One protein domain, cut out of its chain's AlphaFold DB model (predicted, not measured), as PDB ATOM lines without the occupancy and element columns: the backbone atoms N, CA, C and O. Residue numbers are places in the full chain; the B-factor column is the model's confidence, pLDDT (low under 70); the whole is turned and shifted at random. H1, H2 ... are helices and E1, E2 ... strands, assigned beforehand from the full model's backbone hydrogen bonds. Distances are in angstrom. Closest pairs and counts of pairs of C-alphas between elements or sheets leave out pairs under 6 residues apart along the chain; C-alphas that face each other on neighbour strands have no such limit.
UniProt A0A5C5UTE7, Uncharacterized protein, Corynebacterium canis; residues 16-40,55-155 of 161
ATOM      1  N   ALA A  16     145.732 116.561 112.543       87.50
ATOM      2  CA  ALA A  16     145.624 115.110 112.406       87.50
ATOM      3  C   ALA A  16     145.763 114.649 110.945       87.50
ATOM      4  O   ALA A  16     146.511 113.715 110.663       87.50
ATOM      5  N   GLN A  17     145.105 115.338 110.007       90.38
ATOM      6  CA  GLN A  17     145.224 115.042 108.577       90.38
ATOM      7  C   GLN A  17     146.631 115.332 108.047       90.38
ATOM      8  O   GLN A  17     147.115 114.612 107.178       90.38
ATOM      9  N   ALA A  18     147.298 116.379 108.535       90.81
ATOM     10  CA  ALA A  18     148.680 116.678 108.164       90.81
ATOM     11  C   ALA A  18     149.637 115.569 108.631       90.81
ATOM     12  O   ALA A  18     150.451 115.086 107.847       90.81
ATOM     13  N   ILE A  19     149.495 115.105 109.876       92.75
ATOM     14  CA  ILE A  19     150.295 114.001 110.425       92.75
ATOM     15  C   ILE A  19     150.044 112.695 109.658       92.75
ATOM     16  O   ILE A  19     151.000 112.004 109.311       92.75
ATOM     17  N   ALA A  20     148.781 112.357 109.379       93.00
ATOM     18  CA  ALA A  20     148.427 111.155 108.623       93.00
ATOM     19  C   ALA A  20     149.055 111.171 107.221       93.00
ATOM     20  O   ALA A  20     149.733 110.221 106.836       93.00
ATOM     21  N   ARG A  21     148.941 112.302 106.518       93.00
ATOM     22  CA  ARG A  21     149.556 112.498 105.205       93.00
ATOM     23  C   ARG A  21     151.075 112.318 105.237       93.00
ATOM     24  O   ARG A  21     151.616 111.622 104.387       93.00
ATOM     25  N   LEU A  22     151.766 112.890 106.228       93.88
ATOM     26  CA  LEU A  22     153.214 112.693 106.384       93.88
ATOM     27  C   LEU A  22     153.576 111.212 106.556       93.88
ATOM     28  O   LEU A  22     154.578 110.758 106.009       93.88
ATOM     29  N   ARG A  23     152.762 110.445 107.289       93.50
ATOM     30  CA  ARG A  23     152.984 109.004 107.483       93.50
ATOM     31  C   ARG A  23     152.787 108.196 106.206       93.50
ATOM     32  O   ARG A  23     153.543 107.257 105.971       93.50
ATOM     33  N   GLU A  24     151.806 108.571 105.396       94.06
ATOM     34  CA  GLU A  24     151.523 107.925 104.112       94.06
ATOM     35  C   GLU A  24     152.575 108.266 103.052       94.06
ATOM     36  O   GLU A  24     153.074 107.380 102.362       94.06
ATOM     37  N   GLU A  25     152.939 109.543 102.934       94.69
ATOM     38  CA  GLU A  25     153.810 110.033 101.864       94.69
ATOM     39  C   GLU A  25     155.300 109.849 102.173       94.69
ATOM     40  O   GLU A  25     156.099 109.722 101.247       94.69
ATOM     41  N   GLN A  26     155.695 109.838 103.453       94.50
ATOM     42  CA  GLN A  26     157.107 109.886 103.864       94.50
ATOM     43  C   GLN A  26     157.561 108.709 104.754       94.50
ATOM     44  O   GLN A  26     158.363 108.910 105.673       94.50
ATOM     45  N   PRO A  27     157.140 107.452 104.500       94.06
ATOM     46  CA  PRO A  27     157.415 106.334 105.403       94.06
ATOM     47  C   PRO A  27     158.913 106.037 105.559       94.06
ATOM     48  O   PRO A  27     159.348 105.602 106.625       94.06
ATOM     49  N   LEU A  28     159.721 106.285 104.522       93.88
ATOM     50  CA  LEU A  28     161.168 106.051 104.566       93.88
ATOM     51  C   LEU A  28     161.879 107.029 105.508       93.88
ATOM     52  O   LEU A  28     162.715 106.605 106.304       93.88
ATOM     53  N   VAL A  29     161.503 108.310 105.473       93.38
ATOM     54  CA  VAL A  29     162.073 109.350 106.346       93.38
ATOM     55  C   VAL A  29     161.725 109.063 107.805       93.38
ATOM     56  O   VAL A  29     162.594 109.113 108.675       93.38
ATOM     57  N   LEU A  30     160.473 108.682 108.077       93.06
ATOM     58  CA  LEU A  30     160.030 108.345 109.432       93.06
ATOM     59  C   LEU A  30     160.736 107.093 109.974       93.06
ATOM     60  O   LEU A  30     161.173 107.083 111.123       93.06
ATOM     61  N   ARG A  31     160.918 106.055 109.144       91.31
ATOM     62  CA  ARG A  31     161.682 104.852 109.523       91.31
ATOM     63  C   ARG A  31     163.156 105.155 109.772       91.31
ATOM     64  O   ARG A  31     163.728 104.595 110.707       91.31
ATOM     65  N   ALA A  32     163.763 106.033 108.976       90.88
ATOM     66  CA  ALA A  32     165.141 106.469 109.187       90.88
ATOM     67  C   ALA A  32     165.289 107.193 110.536       90.88
ATOM     68  O   ALA A  32     166.172 106.846 111.318       90.88
ATOM     69  N   ALA A  33     164.374 108.115 110.855       90.50
ATOM     70  CA  ALA A  33     164.357 108.808 112.143       90.50
ATOM     71  C   ALA A  33     164.182 107.837 113.321       90.50
ATOM     72  O   ALA A  33     164.972 107.871 114.264       90.50
ATOM     73  N   ALA A  34     163.214 106.919 113.242       88.50
ATOM     74  CA  ALA A  34     163.003 105.899 114.270       88.50
ATOM     75  C   ALA A  34     164.244 105.007 114.461       88.50
ATOM     76  O   ALA A  34     164.640 104.723 115.592       88.50
ATOM     77  N   SER A  35     164.904 104.624 113.365       88.31
ATOM     78  CA  SER A  35     166.130 103.819 113.404       88.31
ATOM     79  C   SER A  35     167.286 104.569 114.069       88.31
ATOM     80  O   SER A  35     167.998 103.981 114.878       88.31
ATOM     81  N   LEU A  36     167.459 105.869 113.790       89.00
ATOM     82  CA  LEU A  36     168.464 106.697 114.467       89.00
ATOM     83  C   LEU A  36     168.180 106.827 115.966       89.00
ATOM     84  O   LEU A  36     169.100 106.693 116.772       89.00
ATOM     85  N   ILE A  37     166.917 107.049 116.343       87.12
ATOM     86  CA  ILE A  37     166.497 107.173 117.746       87.12
ATOM     87  C   ILE A  37     166.751 105.878 118.520       87.12
ATOM     88  O   ILE A  37     167.218 105.940 119.656       87.12
ATOM     89  N   ALA A  38     166.477 104.718 117.919       84.88
ATOM     90  CA  ALA A  38     166.667 103.414 118.552       84.88
ATOM     91  C   ALA A  38     168.126 102.925 118.515       84.88
ATOM     92  O   ALA A  38     168.491 102.008 119.251       84.88
ATOM     93  N   ASN A  39     168.989 103.517 117.684       82.06
ATOM     94  CA  ASN A  39     170.368 103.060 117.574       82.06
ATOM     95  C   ASN A  39     171.180 103.488 118.819       82.06
ATOM     96  O   ASN A  39     171.266 104.681 119.137       82.06
ATOM     97  N   PRO A  40     171.794 102.547 119.561       67.12
ATOM     98  CA  PRO A  40     172.539 102.855 120.781       67.12
ATOM     99  C   PRO A  40     173.778 103.729 120.527       67.12
ATOM    100  O   PRO A  40     174.120 104.548 121.380       67.12
ATOM    101  N   ILE A  55     168.584 114.625 109.626       93.44
ATOM    102  CA  ILE A  55     167.733 114.077 108.572       93.44
ATOM    103  C   ILE A  55     167.101 115.251 107.835       93.44
ATOM    104  O   ILE A  55     166.475 116.114 108.451       93.44
ATOM    105  N   GLU A  56     167.224 115.271 106.512       94.31
ATOM    106  CA  GLU A  56     166.458 116.202 105.687       94.31
ATOM    107  C   GLU A  56     164.984 115.792 105.660       94.31
ATOM    108  O   GLU A  56     164.637 114.639 105.391       94.31
ATOM    109  N   LEU A  57     164.106 116.751 105.936       92.81
ATOM    110  CA  LEU A  57     162.666 116.569 105.875       92.81
ATOM    111  C   LEU A  57     162.165 117.096 104.524       92.81
ATOM    112  O   LEU A  57     162.338 118.285 104.225       92.81
ATOM    113  N   PRO A  58     161.553 116.240 103.691       89.31
ATOM    114  CA  PRO A  58     161.055 116.642 102.386       89.31
ATOM    115  C   PRO A  58     159.896 117.636 102.511       89.31
ATOM    116  O   PRO A  58     159.134 117.627 103.473       89.31
ATOM    117  N   GLY A  59     159.741 118.479 101.495       84.31
ATOM    118  CA  GLY A  59     158.684 119.483 101.431       84.31
ATOM    119  C   GLY A  59     159.219 120.902 101.284       84.31
ATOM    120  O   GLY A  59     160.417 121.139 101.108       84.31
ATOM    121  N   THR A  60     158.289 121.850 101.308       80.12
ATOM    122  CA  THR A  60     158.558 123.283 101.198       80.12
ATOM    123  C   THR A  60     157.870 124.010 102.353       80.12
ATOM    124  O   THR A  60     156.646 123.906 102.459       80.12
ATOM    125  N   PRO A  61     158.606 124.756 103.190       83.81
ATOM    126  CA  PRO A  61     160.057 124.955 103.143       83.81
ATOM    127  C   PRO A  61     160.835 123.680 103.501       83.81
ATOM    128  O   PRO A  61     160.319 122.807 104.196       83.81
ATOM    129  N   ARG A  62     162.084 123.577 103.023       86.81
ATOM    130  CA  ARG A  62     162.986 122.489 103.428       86.81
ATOM    131  C   ARG A  62     163.287 122.625 104.916       86.81
ATOM    132  O   ARG A  62     163.675 123.707 105.368       86.81
ATOM    133  N   LEU A  63     163.114 121.533 105.650       93.88
ATOM    134  CA  LEU A  63     163.441 121.455 107.068       93.88
ATOM    135  C   LEU A  63     164.513 120.396 107.286       93.88
ATOM    136  O   LEU A  63     164.625 119.441 106.520       93.88
ATOM    137  N   THR A  64     165.266 120.546 108.363       95.25
ATOM    138  CA  THR A  64     166.257 119.564 108.794       95.25
ATOM    139  C   THR A  64     165.964 119.194 110.233       95.25
ATOM    140  O   THR A  64     165.885 120.065 111.097       95.25
ATOM    141  N   LEU A  65     165.796 117.905 110.499       94.81
ATOM    142  CA  LEU A  65     165.689 117.387 111.850       94.81
ATOM    143  C   LEU A  65     167.076 117.038 112.367       94.81
ATOM    144  O   LEU A  65     167.738 116.164 111.826       94.81
ATOM    145  N   GLU A  66     167.469 117.673 113.454       93.94
ATOM    146  CA  GLU A  66     168.616 117.298 114.257       93.94
ATOM    147  C   GLU A  66     168.155 116.463 115.453       93.94
ATOM    148  O   GLU A  66     167.209 116.832 116.158       93.94
ATOM    149  N   ILE A  67     168.831 115.338 115.682       92.12
ATOM    150  CA  ILE A  67     168.495 114.387 116.740       92.12
ATOM    151  C   ILE A  67     169.688 114.268 117.682       92.12
ATOM    152  O   ILE A  67     170.793 113.942 117.257       92.12
ATOM    153  N   SER A  68     169.472 114.478 118.977       89.19
ATOM    154  CA  SER A  68     170.479 114.195 119.999       89.19
ATOM    155  C   SER A  68     169.877 113.452 121.182       89.19
ATOM    156  O   SER A  68     168.706 113.617 121.521       89.19
ATOM    157  N   ARG A  69     170.678 112.581 121.799       90.31
ATOM    158  CA  ARG A  69     170.258 111.782 122.948       90.31
ATOM    159  C   ARG A  69     171.351 111.791 124.000       90.31
ATOM    160  O   ARG A  69     172.490 111.446 123.710       90.31
ATOM    161  N   SER A  70     170.996 112.124 125.230       88.00
ATOM    162  CA  SER A  70     171.902 112.073 126.376       88.00
ATOM    163  C   SER A  70     171.355 111.134 127.445       88.00
ATOM    164  O   SER A  70     170.167 110.810 127.462       88.00
ATOM    165  N   ARG A  71     172.228 110.637 128.328       89.75
ATOM    166  CA  ARG A  71     171.782 109.889 129.508       89.75
ATOM    167  C   ARG A  71     171.057 110.838 130.452       89.75
ATOM    168  O   ARG A  71     171.517 111.960 130.668       89.75
ATOM    169  N   VAL A  72     169.953 110.380 131.038       91.19
ATOM    170  CA  VAL A  72     169.317 111.152 132.112       91.19
ATOM    171  C   VAL A  72     170.268 111.260 133.298       91.19
ATOM    172  O   VAL A  72     170.974 110.312 133.647       91.19
ATOM    173  N   THR A  73     170.304 112.430 133.927       89.81
ATOM    174  CA  THR A  73     171.130 112.641 135.116       89.81
ATOM    175  C   THR A  73     170.445 112.053 136.355       89.81
ATOM    176  O   THR A  73     169.215 111.911 136.375       89.81
ATOM    177  N   PRO A  74     171.193 111.758 137.437       90.38
ATOM    178  CA  PRO A  74     170.591 111.351 138.707       90.38
ATOM    179  C   PRO A  74     169.569 112.372 139.223       90.38
ATOM    180  O   PRO A  74     168.507 111.998 139.709       90.38
ATOM    181  N   HIS A  75     169.841 113.668 139.037       89.81
ATOM    182  CA  HIS A  75     168.918 114.740 139.408       89.81
ATOM    183  C   HIS A  75     167.592 114.665 138.633       89.81
ATOM    184  O   HIS A  75     166.521 114.710 139.238       89.81
ATOM    185  N   LEU A  76     167.656 114.499 137.307       90.25
ATOM    186  CA  LEU A  76     166.472 114.344 136.458       90.25
ATOM    187  C   LEU A  76     165.672 113.089 136.837       90.25
ATOM    188  O   LEU A  76     164.451 113.149 136.964       90.25
ATOM    189  N   THR A  77     166.369 111.984 137.109       91.62
ATOM    190  CA  THR A  77     165.768 110.721 137.565       91.62
ATOM    191  C   THR A  77     165.013 110.894 138.881       91.62
ATOM    192  O   THR A  77     163.881 110.431 139.006       91.62
ATOM    193  N   SER A  78     165.598 111.589 139.861       92.19
ATOM    194  CA  SER A  78     164.941 111.851 141.147       92.19
ATOM    195  C   SER A  78     163.689 112.713 140.996       92.19
ATOM    196  O   SER A  78     162.679 112.435 141.640       92.19
ATOM    197  N   ARG A  79     163.717 113.730 140.123       93.38
ATOM    198  CA  ARG A  79     162.543 114.581 139.865       93.38
ATOM    199  C   ARG A  79     161.423 113.829 139.142       93.38
ATOM    200  O   ARG A  79     160.266 114.012 139.501       93.38
ATOM    201  N   LEU A  80     161.757 112.967 138.178       93.00
ATOM    202  CA  LEU A  80     160.789 112.085 137.513       93.00
ATOM    203  C   LEU A  80     160.163 111.096 138.496       93.00
ATOM    204  O   LEU A  80     158.941 110.994 138.556       93.00
ATOM    205  N   ARG A  81     160.981 110.454 139.339       93.62
ATOM    206  CA  ARG A  81     160.508 109.533 140.383       93.62
ATOM    207  C   ARG A  81     159.554 110.208 141.365       93.62
ATOM    208  O   ARG A  81     158.579 109.595 141.774       93.62
ATOM    209  N   ALA A  82     159.835 111.453 141.752       93.19
ATOM    210  CA  ALA A  82     158.960 112.212 142.643       93.19
ATOM    211  C   ALA A  82     157.616 112.577 141.989       93.19
ATOM    212  O   ALA A  82     156.630 112.767 142.693       93.19
ATOM    213  N   TRP A  83     157.580 112.693 140.659       93.56
ATOM    214  CA  TRP A  83     156.378 113.057 139.913       93.56
ATOM    215  C   TRP A  83     155.514 111.846 139.526       93.56
ATOM    216  O   TRP A  83     154.301 111.893 139.702       93.56
ATOM    217  N   SER A  84     156.128 110.770 139.029       91.69
ATOM    218  CA  SER A  84     155.453 109.524 138.645       91.69
ATOM    219  C   SER A  84     156.255 108.325 139.168       91.69
ATOM    220  O   SER A  84     157.070 107.746 138.437       91.69
ATOM    221  N   PRO A  85     156.108 107.983 140.463       91.38
ATOM    222  CA  PRO A  85     156.904 106.935 141.095       91.38
ATOM    223  C   PRO A  85     156.653 105.561 140.470       91.38
ATOM    224  O   PRO A  85     157.618 104.850 140.197       91.38
ATOM    225  N   ASP A  86     155.396 105.217 140.179       94.31
ATOM    226  CA  ASP A  86     155.023 103.899 139.651       94.31
ATOM    227  C   ASP A  86     155.558 103.672 138.231       94.31
ATOM    228  O   ASP A  86     156.199 102.654 137.963       94.31
ATOM    229  N   GLU A  87     155.381 104.645 137.329       91.50
ATOM    230  CA  GLU A  87     155.926 104.569 135.968       91.50
ATOM    231  C   GLU A  87     157.454 104.533 135.996       91.50
ATOM    232  O   GLU A  87     158.057 103.718 135.311       91.50
ATOM    233  N   THR A  88     158.088 105.349 136.844       88.69
ATOM    234  CA  THR A  88     159.553 105.379 136.977       88.69
ATOM    235  C   THR A  88     160.118 104.064 137.528       88.69
ATOM    236  O   THR A  88     161.253 103.698 137.216       88.69
ATOM    237  N   LEU A  89     159.364 103.355 138.374       89.50
ATOM    238  CA  LEU A  89     159.757 102.044 138.897       89.50
ATOM    239  C   LEU A  89     159.645 100.952 137.830       89.50
ATOM    240  O   LEU A  89     160.556 100.133 137.712       89.50
ATOM    241  N   LEU A  90     158.559 100.949 137.054       92.88
ATOM    242  CA  LEU A  90     158.340  99.985 135.970       92.88
ATOM    243  C   LEU A  90     159.254 100.248 134.766       92.88
ATOM    244  O   LEU A  90     159.768  99.315 134.150       92.88
ATOM    245  N   HIS A  91     159.489 101.523 134.470       94.00
ATOM    246  CA  HIS A  91     160.274 102.010 133.350       94.00
ATOM    247  C   HIS A  91     161.312 103.032 133.832       94.00
ATOM    248  O   HIS A  91     161.074 104.242 133.807       94.00
ATOM    249  N   PRO A  92     162.500 102.568 134.260       94.44
ATOM    250  CA  PRO A  92     163.561 103.467 134.686       94.44
ATOM    251  C   PRO A  92     163.975 104.412 133.545       94.44
ATOM    252  O   PRO A  92     164.347 103.931 132.464       94.44
ATOM    253  N   PRO A  93     163.958 105.743 133.757       95.06
ATOM    254  CA  PRO A  93     164.360 106.697 132.738       95.06
ATOM    255  C   PRO A  93     165.839 106.489 132.424       95.06
ATOM    256  O   PRO A  93     166.674 106.359 133.320       95.06
ATOM    257  N   ALA A  94     166.167 106.449 131.139       93.31
ATOM    258  CA  ALA A  94     167.515 106.156 130.675       93.31
ATOM    259  C   ALA A  94     168.071 107.272 129.797       93.31
ATOM    260  O   ALA A  94     169.270 107.564 129.868       93.31
ATOM    261  N   PHE A  95     167.217 107.902 128.990       92.50
ATOM    262  CA  PHE A  95     167.643 108.893 128.018       92.50
ATOM    263  C   PHE A  95     166.746 110.126 127.982       92.50
ATOM    264  O   PHE A  95     165.532 110.029 128.123       92.50
ATOM    265  N   LEU A  96     167.363 111.275 127.731       92.94
ATOM    266  CA  LEU A  96     166.702 112.473 127.238       92.94
ATOM    267  C   LEU A  96     166.914 112.526 125.725       92.94
ATOM    268  O   LEU A  96     168.056 112.526 125.266       92.94
ATOM    269  N   LEU A  97     165.827 112.567 124.960       93.19
ATOM    270  CA  LEU A  97     165.850 112.773 123.516       93.19
ATOM    271  C   LEU A  97     165.503 114.233 123.214       93.19
ATOM    272  O   LEU A  97     164.468 114.732 123.660       93.19
ATOM    273  N   LYS A  98     166.362 114.898 122.441       93.12
ATOM    274  CA  LYS A  98     166.183 116.259 121.933       93.12
ATOM    275  C   LYS A  98     166.050 116.213 120.417       93.12
ATOM    276  O   LYS A  98     166.893 115.653 119.719       93.12
ATOM    277  N   LEU A  99     164.972 116.810 119.928       94.19
ATOM    278  CA  LEU A  99     164.642 116.920 118.513       94.19
ATOM    279  C   LEU A  99     164.576 118.401 118.159       94.19
ATOM    280  O   LEU A  99     163.711 119.113 118.667       94.19
ATOM    281  N   ARG A 100     165.483 118.874 117.309       94.12
ATOM    282  CA  ARG A 100     165.522 120.270 116.866       94.12
ATOM    283  C   ARG A 100     165.211 120.335 115.377       94.12
ATOM    284  O   ARG A 100     165.865 119.671 114.584       94.12
ATOM    285  N   VAL A 101     164.210 121.124 114.997       94.69
ATOM    286  CA  VAL A 101     163.791 121.270 113.596       94.69
ATOM    287  C   VAL A 101     164.275 122.611 113.063       94.69
ATOM    288  O   VAL A 101     163.756 123.660 113.426       94.69
ATOM    289  N   LEU A 102     165.290 122.563 112.211       93.50
ATOM    290  CA  LEU A 102     165.932 123.706 111.571       93.50
ATOM    291  C   LEU A 102     165.259 124.018 110.225       93.50
ATOM    292  O   LEU A 102     164.715 123.121 109.580       93.50
ATOM    293  N   GLY A 103     165.348 125.272 109.772       89.50
ATOM    294  CA  GLY A 103     164.871 125.711 108.455       89.50
ATOM    295  C   GLY A 103     163.792 126.795 108.518       89.50
ATOM    296  O   GLY A 103     163.550 127.386 109.565       89.50
ATOM    297  N   GLY A 104     163.165 127.078 107.374       77.19
ATOM    298  CA  GLY A 104     162.240 128.211 107.199       77.19
ATOM    299  C   GLY A 104     160.768 127.932 107.525       77.19
ATOM    300  O   GLY A 104     159.909 128.703 107.111       77.19
ATOM    301  N   GLY A 105     160.456 126.806 108.170       78.12
ATOM    302  CA  GLY A 105     159.082 126.384 108.477       78.12
ATOM    303  C   GLY A 105     158.547 126.963 109.780       78.12
ATOM    304  O   GLY A 105     159.311 127.328 110.672       78.12
ATOM    305  N   ASP A 106     157.221 127.009 109.907       87.88
ATOM    306  CA  ASP A 106     156.580 127.367 111.169       87.88
ATOM    307  C   ASP A 106     156.668 126.228 112.209       87.88
ATOM    308  O   ASP A 106     156.948 125.059 111.906       87.88
ATOM    309  N   ARG A 107     156.414 126.565 113.481       90.50
ATOM    310  CA  ARG A 107     156.412 125.588 114.587       90.50
ATOM    311  C   ARG A 107     155.357 124.495 114.404       90.50
ATOM    312  O   ARG A 107     155.577 123.368 114.840       90.50
ATOM    313  N   GLY A 108     154.229 124.801 113.758       91.75
ATOM    314  CA  GLY A 108     153.157 123.834 113.505       91.75
ATOM    315  C   GLY A 108     153.615 122.702 112.586       91.75
ATOM    316  O   GLY A 108     153.419 121.527 112.891       91.75
ATOM    317  N   THR A 109     154.313 123.050 111.511       92.00
ATOM    318  CA  THR A 109     154.903 122.114 110.552       92.00
ATOM    319  C   THR A 109     155.973 121.259 111.223       92.00
ATOM    320  O   THR A 109     155.951 120.033 111.094       92.00
ATOM    321  N   ALA A 110     156.861 121.876 112.010       93.25
ATOM    322  CA  ALA A 110     157.854 121.151 112.801       93.25
ATOM    323  C   ALA A 110     157.200 120.151 113.773       93.25
ATOM    324  O   ALA A 110     157.602 118.988 113.850       93.25
ATOM    325  N   ARG A 111     156.140 120.574 114.471       93.31
ATOM    326  CA  ARG A 111     155.382 119.728 115.400       93.31
ATOM    327  C   ARG A 111     154.711 118.552 114.689       93.31
ATOM    328  O   ARG A 111     154.734 117.442 115.221       93.31
ATOM    329  N   ASN A 112     154.147 118.767 113.501       93.44
ATOM    330  CA  ASN A 112     153.527 117.706 112.705       93.44
ATOM    331  C   ASN A 112     154.545 116.641 112.297       93.44
ATOM    332  O   ASN A 112     154.260 115.454 112.432       93.44
ATOM    333  N   TRP A 113     155.746 117.049 111.883       94.06
ATOM    334  CA  TRP A 113     156.841 116.126 111.591       94.06
ATOM    335  C   TRP A 113     157.231 115.280 112.801       94.06
ATOM    336  O   TRP A 113     157.253 114.053 112.711       94.06
ATOM    337  N   VAL A 114     157.457 115.908 113.955       93.94
ATOM    338  CA  VAL A 114     157.830 115.185 115.182       93.94
ATOM    339  C   VAL A 114     156.724 114.220 115.627       93.94
ATOM    340  O   VAL A 114     157.001 113.072 115.972       93.94
ATOM    341  N   ARG A 115     155.452 114.634 115.559       93.31
ATOM    342  CA  ARG A 115     154.297 113.769 115.868       93.31
ATOM    343  C   ARG A 115     154.081 112.658 114.834       93.31
ATOM    344  O   ARG A 115     153.550 111.601 115.176       93.31
ATOM    345  N   ALA A 116     154.475 112.863 113.580       93.62
ATOM    346  CA  ALA A 116     154.444 111.812 112.570       93.62
ATOM    347  C   ALA A 116     155.486 110.722 112.861       93.62
ATOM    348  O   ALA A 116     155.160 109.546 112.709       93.62
ATOM    349  N   MET A 117     156.679 111.109 113.330       91.69
ATOM    350  CA  MET A 117     157.791 110.206 113.669       91.69
ATOM    351  C   MET A 117     157.574 109.401 114.946       91.69
ATOM    352  O   MET A 117     158.032 108.266 115.037       91.69
ATOM    353  N   LEU A 118     156.901 109.998 115.926       89.81
ATOM    354  CA  LEU A 118     156.615 109.392 117.220       89.81
ATOM    355  C   LEU A 118     155.100 109.166 117.333       89.81
ATOM    356  O   LEU A 118     154.391 110.018 117.884       89.81
ATOM    357  N   PRO A 119     154.570 108.078 116.743       83.12
ATOM    358  CA  PRO A 119     153.156 107.763 116.851       83.12
ATOM    359  C   PRO A 119     152.777 107.399 118.286       83.12
ATOM    360  O   PRO A 119     153.614 106.982 119.080       83.12
ATOM    361  N   ASP A 120     151.498 107.598 118.602       84.12
ATOM    362  CA  ASP A 120     150.851 107.083 119.813       84.12
ATOM    363  C   ASP A 120     151.487 107.518 121.143       84.12
ATOM    364  O   ASP A 120     151.321 106.871 122.174       84.12
ATOM    365  N   LEU A 121     152.178 108.665 121.143       89.50
ATOM    366  CA  LEU A 121     152.686 109.262 122.373       89.50
ATOM    367  C   LEU A 121     151.537 109.607 123.319       89.50
ATOM    368  O   LEU A 121     150.655 110.405 122.973       89.50
ATOM    369  N   ALA A 122     151.627 109.089 124.541       90.06
ATOM    370  CA  ALA A 122     150.747 109.470 125.628       90.06
ATOM    371  C   ALA A 122     150.788 110.997 125.871       90.06
ATOM    372  O   ALA A 122     151.773 111.683 125.539       90.06
ATOM    373  N   PRO A 123     149.726 111.571 126.462       89.50
ATOM    374  CA  PRO A 123     149.767 112.938 126.966       89.50
ATOM    375  C   PRO A 123     151.000 113.170 127.850       89.50
ATOM    376  O   PRO A 123     151.510 112.248 128.477       89.50
ATOM    377  N   HIS A 124     151.500 114.408 127.883       91.56
ATOM    378  CA  HIS A 124     152.665 114.784 128.700       91.56
ATOM    379  C   HIS A 124     153.955 113.997 128.412       91.56
ATOM    380  O   HIS A 124     154.804 113.883 129.278       91.56
ATOM    381  N   THR A 125     154.122 113.454 127.207       94.69
ATOM    382  CA  THR A 125     155.366 112.763 126.819       94.69
ATOM    383  C   THR A 125     156.277 113.637 125.954       94.69
ATOM    384  O   THR A 125     157.496 113.601 126.081       94.69
ATOM    385  N   LEU A 126     155.685 114.434 125.056       94.75
ATOM    386  CA  LEU A 126     156.403 115.328 124.145       94.75
ATOM    387  C   LEU A 126     156.253 116.779 124.591       94.75
ATOM    388  O   LEU A 126     155.132 117.294 124.649       94.75
ATOM    389  N   HIS A 127     157.377 117.452 124.810       94.88
ATOM    390  CA  HIS A 127     157.418 118.824 125.304       94.88
ATOM    391  C   HIS A 127     158.119 119.731 124.303       94.88
ATOM    392  O   HIS A 127     159.314 119.590 124.074       94.88
ATOM    393  N   GLU A 128     157.384 120.670 123.711       93.75
ATOM    394  CA  GLU A 128     157.983 121.725 122.891       93.75
ATOM    395  C   GLU A 128     158.491 122.858 123.784       93.75
ATOM    396  O   GLU A 128     157.724 123.404 124.574       93.75
ATOM    397  N   LEU A 129     159.758 123.242 123.635       91.75
ATOM    398  CA  LEU A 129     160.312 124.430 124.274       91.75
ATOM    399  C   LEU A 129     159.876 125.679 123.508       91.75
ATOM    400  O   LEU A 129     160.468 126.039 122.488       91.75
ATOM    401  N   ILE A 130     158.829 126.333 124.004       86.44
ATOM    402  CA  ILE A 130     158.196 127.473 123.323       86.44
ATOM    403  C   ILE A 130     159.159 128.670 123.249       86.44
ATOM    404  O   ILE A 130     159.207 129.356 122.231       86.44
ATOM    405  N   ASP A 131     159.989 128.849 124.278       85.56
ATOM    406  CA  ASP A 131     160.967 129.941 124.373       85.56
ATOM    407  C   ASP A 131     162.239 129.696 123.537       85.56
ATOM    408  O   ASP A 131     163.083 130.581 123.408       85.56
ATOM    409  N   ALA A 132     162.408 128.501 122.956       85.62
ATOM    410  CA  ALA A 132     163.555 128.213 122.098       85.62
ATOM    411  C   ALA A 132     163.403 128.922 120.741       85.62
ATOM    412  O   ALA A 132     162.327 128.837 120.142       85.62
ATOM    413  N   PRO A 133     164.458 129.557 120.191       86.75
ATOM    414  CA  PRO A 133     164.383 130.271 118.908       86.75
ATOM    415  C   PRO A 133     164.056 129.339 117.735       86.75
ATOM    416  O   PRO A 133     163.409 129.735 116.770       86.75
ATOM    417  N   THR A 134     164.467 128.078 117.846       89.94
ATOM    418  CA  THR A 134     164.195 127.009 116.886       89.94
ATOM    419  C   THR A 134     163.219 126.009 117.511       89.94
ATOM    420  O   THR A 134     163.412 125.668 118.684       89.94
ATOM    421  N   PRO A 135     162.215 125.492 116.768       94.44
ATOM    422  CA  PRO A 135     161.328 124.442 117.265       94.44
ATOM    423  C   PRO A 135     162.138 123.273 117.841       94.44
ATOM    424  O   PRO A 135     162.859 122.580 117.120       94.44
ATOM    425  N   THR A 136     162.053 123.095 119.157       93.88
ATOM    426  CA  THR A 136     162.850 122.124 119.911       93.88
ATOM    427  C   THR A 136     161.923 121.323 120.803       93.88
ATOM    428  O   THR A 136     161.126 121.899 121.544       93.88
ATOM    429  N   PHE A 137     162.034 120.001 120.738       94.69
ATOM    430  CA  PHE A 137     161.178 119.077 121.460       94.69
ATOM    431  C   PHE A 137     162.007 118.144 122.332       94.69
ATOM    432  O   PHE A 137     163.033 117.624 121.892       94.69
ATOM    433  N   HIS A 138     161.528 117.913 123.549       94.81
ATOM    434  CA  HIS A 138     162.116 116.994 124.509       94.81
ATOM    435  C   HIS A 138     161.135 115.889 124.889       94.81
ATOM    436  O   HIS A 138     159.931 116.124 125.015       94.81
ATOM    437  N   LEU A 139     161.678 114.693 125.090       94.62
ATOM    438  CA  LEU A 139     160.994 113.568 125.715       94.62
ATOM    439  C   LEU A 139     161.997 112.686 126.461       94.62
ATOM    440  O   LEU A 139     163.180 112.635 126.114       94.62
ATOM    441  N   ILE A 140     161.510 111.989 127.481       95.19
ATOM    442  CA  ILE A 140     162.285 111.009 128.239       95.19
ATOM    443  C   ILE A 140     161.997 109.622 127.681       95.19
ATOM    444  O   ILE A 140     160.855 109.315 127.348       95.19
ATOM    445  N   LEU A 141     163.031 108.791 127.578       93.88
ATOM    446  CA  LEU A 141     162.923 107.401 127.151       93.88
ATOM    447  C   LEU A 141     163.474 106.458 128.225       93.88
ATOM    448  O   LEU A 141     164.469 106.781 128.886       93.88
ATOM    449  N   ASP A 142     162.892 105.267 128.345       93.75
ATOM    450  CA  ASP A 142     163.498 104.153 129.081       93.75
ATOM    451  C   ASP A 142     164.660 103.505 128.295       93.75
ATOM    452  O   ASP A 142     165.012 103.906 127.180       93.75
ATOM    453  N   ALA A 143     165.295 102.483 128.878       91.00
ATOM    454  CA  ALA A 143     166.409 101.772 128.242       91.00
ATOM    455  C   ALA A 143     166.013 100.990 126.972       91.00
ATOM    456  O   ALA A 143     166.891 100.589 126.208       91.00
ATOM    457  N   ARG A 144     164.711 100.771 126.755       90.69
ATOM    458  CA  ARG A 144     164.119 100.123 125.579       90.69
ATOM    459  C   ARG A 144     163.581 101.134 124.562       90.69
ATOM    460  O   ARG A 144     162.973 100.724 123.578       90.69
ATOM    461  N   PHE A 145     163.851 102.424 124.760       89.06
ATOM    462  CA  PHE A 145     163.374 103.525 123.926       89.06
ATOM    463  C   PHE A 145     161.857 103.733 123.961       89.06
ATOM    464  O   PHE A 145     161.309 104.362 123.056       89.06
ATOM    465  N   HIS A 146     161.180 103.266 125.012       91.06
ATOM    466  CA  HIS A 146     159.789 103.634 125.238       91.06
ATOM    467  C   HIS A 146     159.711 105.064 125.776       91.06
ATOM    468  O   HIS A 146     160.402 105.380 126.749       91.06
ATOM    469  N   PRO A 147     158.886 105.926 125.167       93.38
ATOM    470  CA  PRO A 147     158.612 107.254 125.690       93.38
ATOM    471  C   PRO A 147     157.928 107.194 127.056       93.38
ATOM    472  O   PRO A 147     156.975 106.440 127.229       93.38
ATOM    473  N   LEU A 148     158.406 108.004 127.999       94.56
ATOM    474  CA  LEU A 148     157.860 108.118 129.351       94.56
ATOM    475  C   LEU A 148     157.143 109.447 129.522       94.56
ATOM    476  O   LEU A 148     157.589 110.475 128.995       94.56
ATOM    477  N   THR A 149     156.059 109.439 130.294       95.19
ATOM    478  CA  THR A 149     155.397 110.691 130.641       95.19
ATOM    479  C   THR A 149     156.282 111.519 131.571       95.19
ATOM    480  O   THR A 149     157.106 111.008 132.335       95.19
ATOM    481  N   SER A 150     156.185 112.841 131.461       94.12
ATOM    482  CA  SER A 150     156.989 113.755 132.257       94.12
ATOM    483  C   SER A 150     156.326 115.132 132.381       94.12
ATOM    484  O   SER A 150     155.545 115.546 131.522       94.12
ATOM    485  N   PRO A 151     156.596 115.896 133.445       93.00
ATOM    486  CA  PRO A 151     156.045 117.232 133.574       93.00
ATOM    487  C   PRO A 151     156.876 118.249 132.783       93.00
ATOM    488  O   PRO A 151     158.106 118.230 132.805       93.00
ATOM    489  N   TYR A 152     156.198 119.214 132.151       89.44
ATOM    490  CA  TYR A 152     156.835 120.248 131.318       89.44
ATOM    491  C   TYR A 152     157.955 121.019 132.035       89.44
ATOM    492  O   TYR A 152     158.973 121.353 131.429       89.44
ATOM    493  N   TRP A 153     157.801 121.271 133.340       89.19
ATOM    494  CA  TRP A 153     158.778 122.018 134.134       89.19
ATOM    495  C   TRP A 153     160.147 121.337 134.250       89.19
ATOM    496  O   TRP A 153     161.107 121.984 134.661       89.19
ATOM    497  N   LEU A 154     160.286 120.057 133.881       89.31
ATOM    498  CA  LEU A 154     161.596 119.399 133.838       89.31
ATOM    499  C   LEU A 154     162.537 119.993 132.800       89.31
ATOM    500  O   LEU A 154     163.752 119.921 132.973       89.31
ATOM    501  N   PHE A 155     161.980 120.572 131.740       87.44
ATOM    502  CA  PHE A 155     162.752 121.070 130.607       87.44
ATOM    503  C   PHE A 155     162.942 122.591 130.647       87.44
ATOM    504  O   PHE A 155     163.623 123.155 129.790       87.44
TER     505      PHE A 155
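What this domain is: This is residues 16 to 40 and 55 to 155 of the 161 residues of an uncharacterized protein of Corynebacterium canis (UniProt A0A5C5UTE7). A strongly twisted sheet of four long and short strands has helices H2 and H5 side on over one face, with H1 packed on H5. The helices H3 and H4 make a corner at one far end of the long axis, and the long link of residues 118 to 135 joins H5 to the edge strand E4. The printed part has 126 residues with six named helices and four named strands, in the order H1 H2 E1 E2 H3 H4 E3 H5 E4 H6; the sheet runs E1 E2 E3 E4, antiparallel throughout, and the class is mixed, helices and strands, in two layers formed by H2 and H5 on the sheet. It is compact, with a radius of gyration of the C-alphas of 14.7 A, and spans 43 by 28 by 26 A, only just elongated.

How they stand to each other: H1, residues 16 to 25, touches H5, residues 107 to 117, at a steep tilt of 56 degrees; the closest C-alphas, of Ile 19 and Ala 116, are 5.2 A apart. H2, residues 27 to 38, touches H5 with residues 30 to 34 alone, about perpendicular at 78 degrees, closest at the C-alphas of Leu 30 and Met 117, 5.1 A. H2 is over E1, residues 55 to 57, and E2, residues 63 to 71, at a height over the sheet of 9.7 A. H5, on the same face at 8.2 A, is over E3, residues 93 to 103. E1 and E2 are a hairpin, with N 55 and O 65 at 2.8 A; between E2 and E3, N 66 and O 100 are 2.8 A apart. E3 and E4, residues 136 to 142, have N 97 and O 139 at 2.9 A, within hydrogen-bond range like the others. Residues 127 to 128 pair with 137 to 138 of E4, antiparallel. H3, residues 74 to 83, only grazes the sheet with residues 74 to 81, and only just touches H4, residues 85 to 90, only at the corner, with 3 pairs of C-alphas within 8 A; the closest are Arg 81 and Thr 88, 5.5 A. H6, residues 152 to 155, only grazes the sheet. Every O i to N i+4 pair is within hydrogen-bond range in H1 to H5; H6 is too short for one.

Where its parts are: H1 begins at C-alpha 16 (145.624, 115.110, 112.406). E3 is 30.8 A long, E2 26.6 A, E4 20.2 A, H2 16.3 A and H5 15.5 A. H6 ends at C-alpha 155 (162.752, 121.070, 130.607).

The domain as a whole: The C-alphas farthest apart, of Thr 60 and Leu 89, are 43.3 A apart. Residues 41 to 54 are not printed, and C-alphas 40 and 55 are 17.3 A apart across the cut. The link from H5 to E4 is long. Mean pLDDT of the printed part is 91.0; residue 40 is under 70.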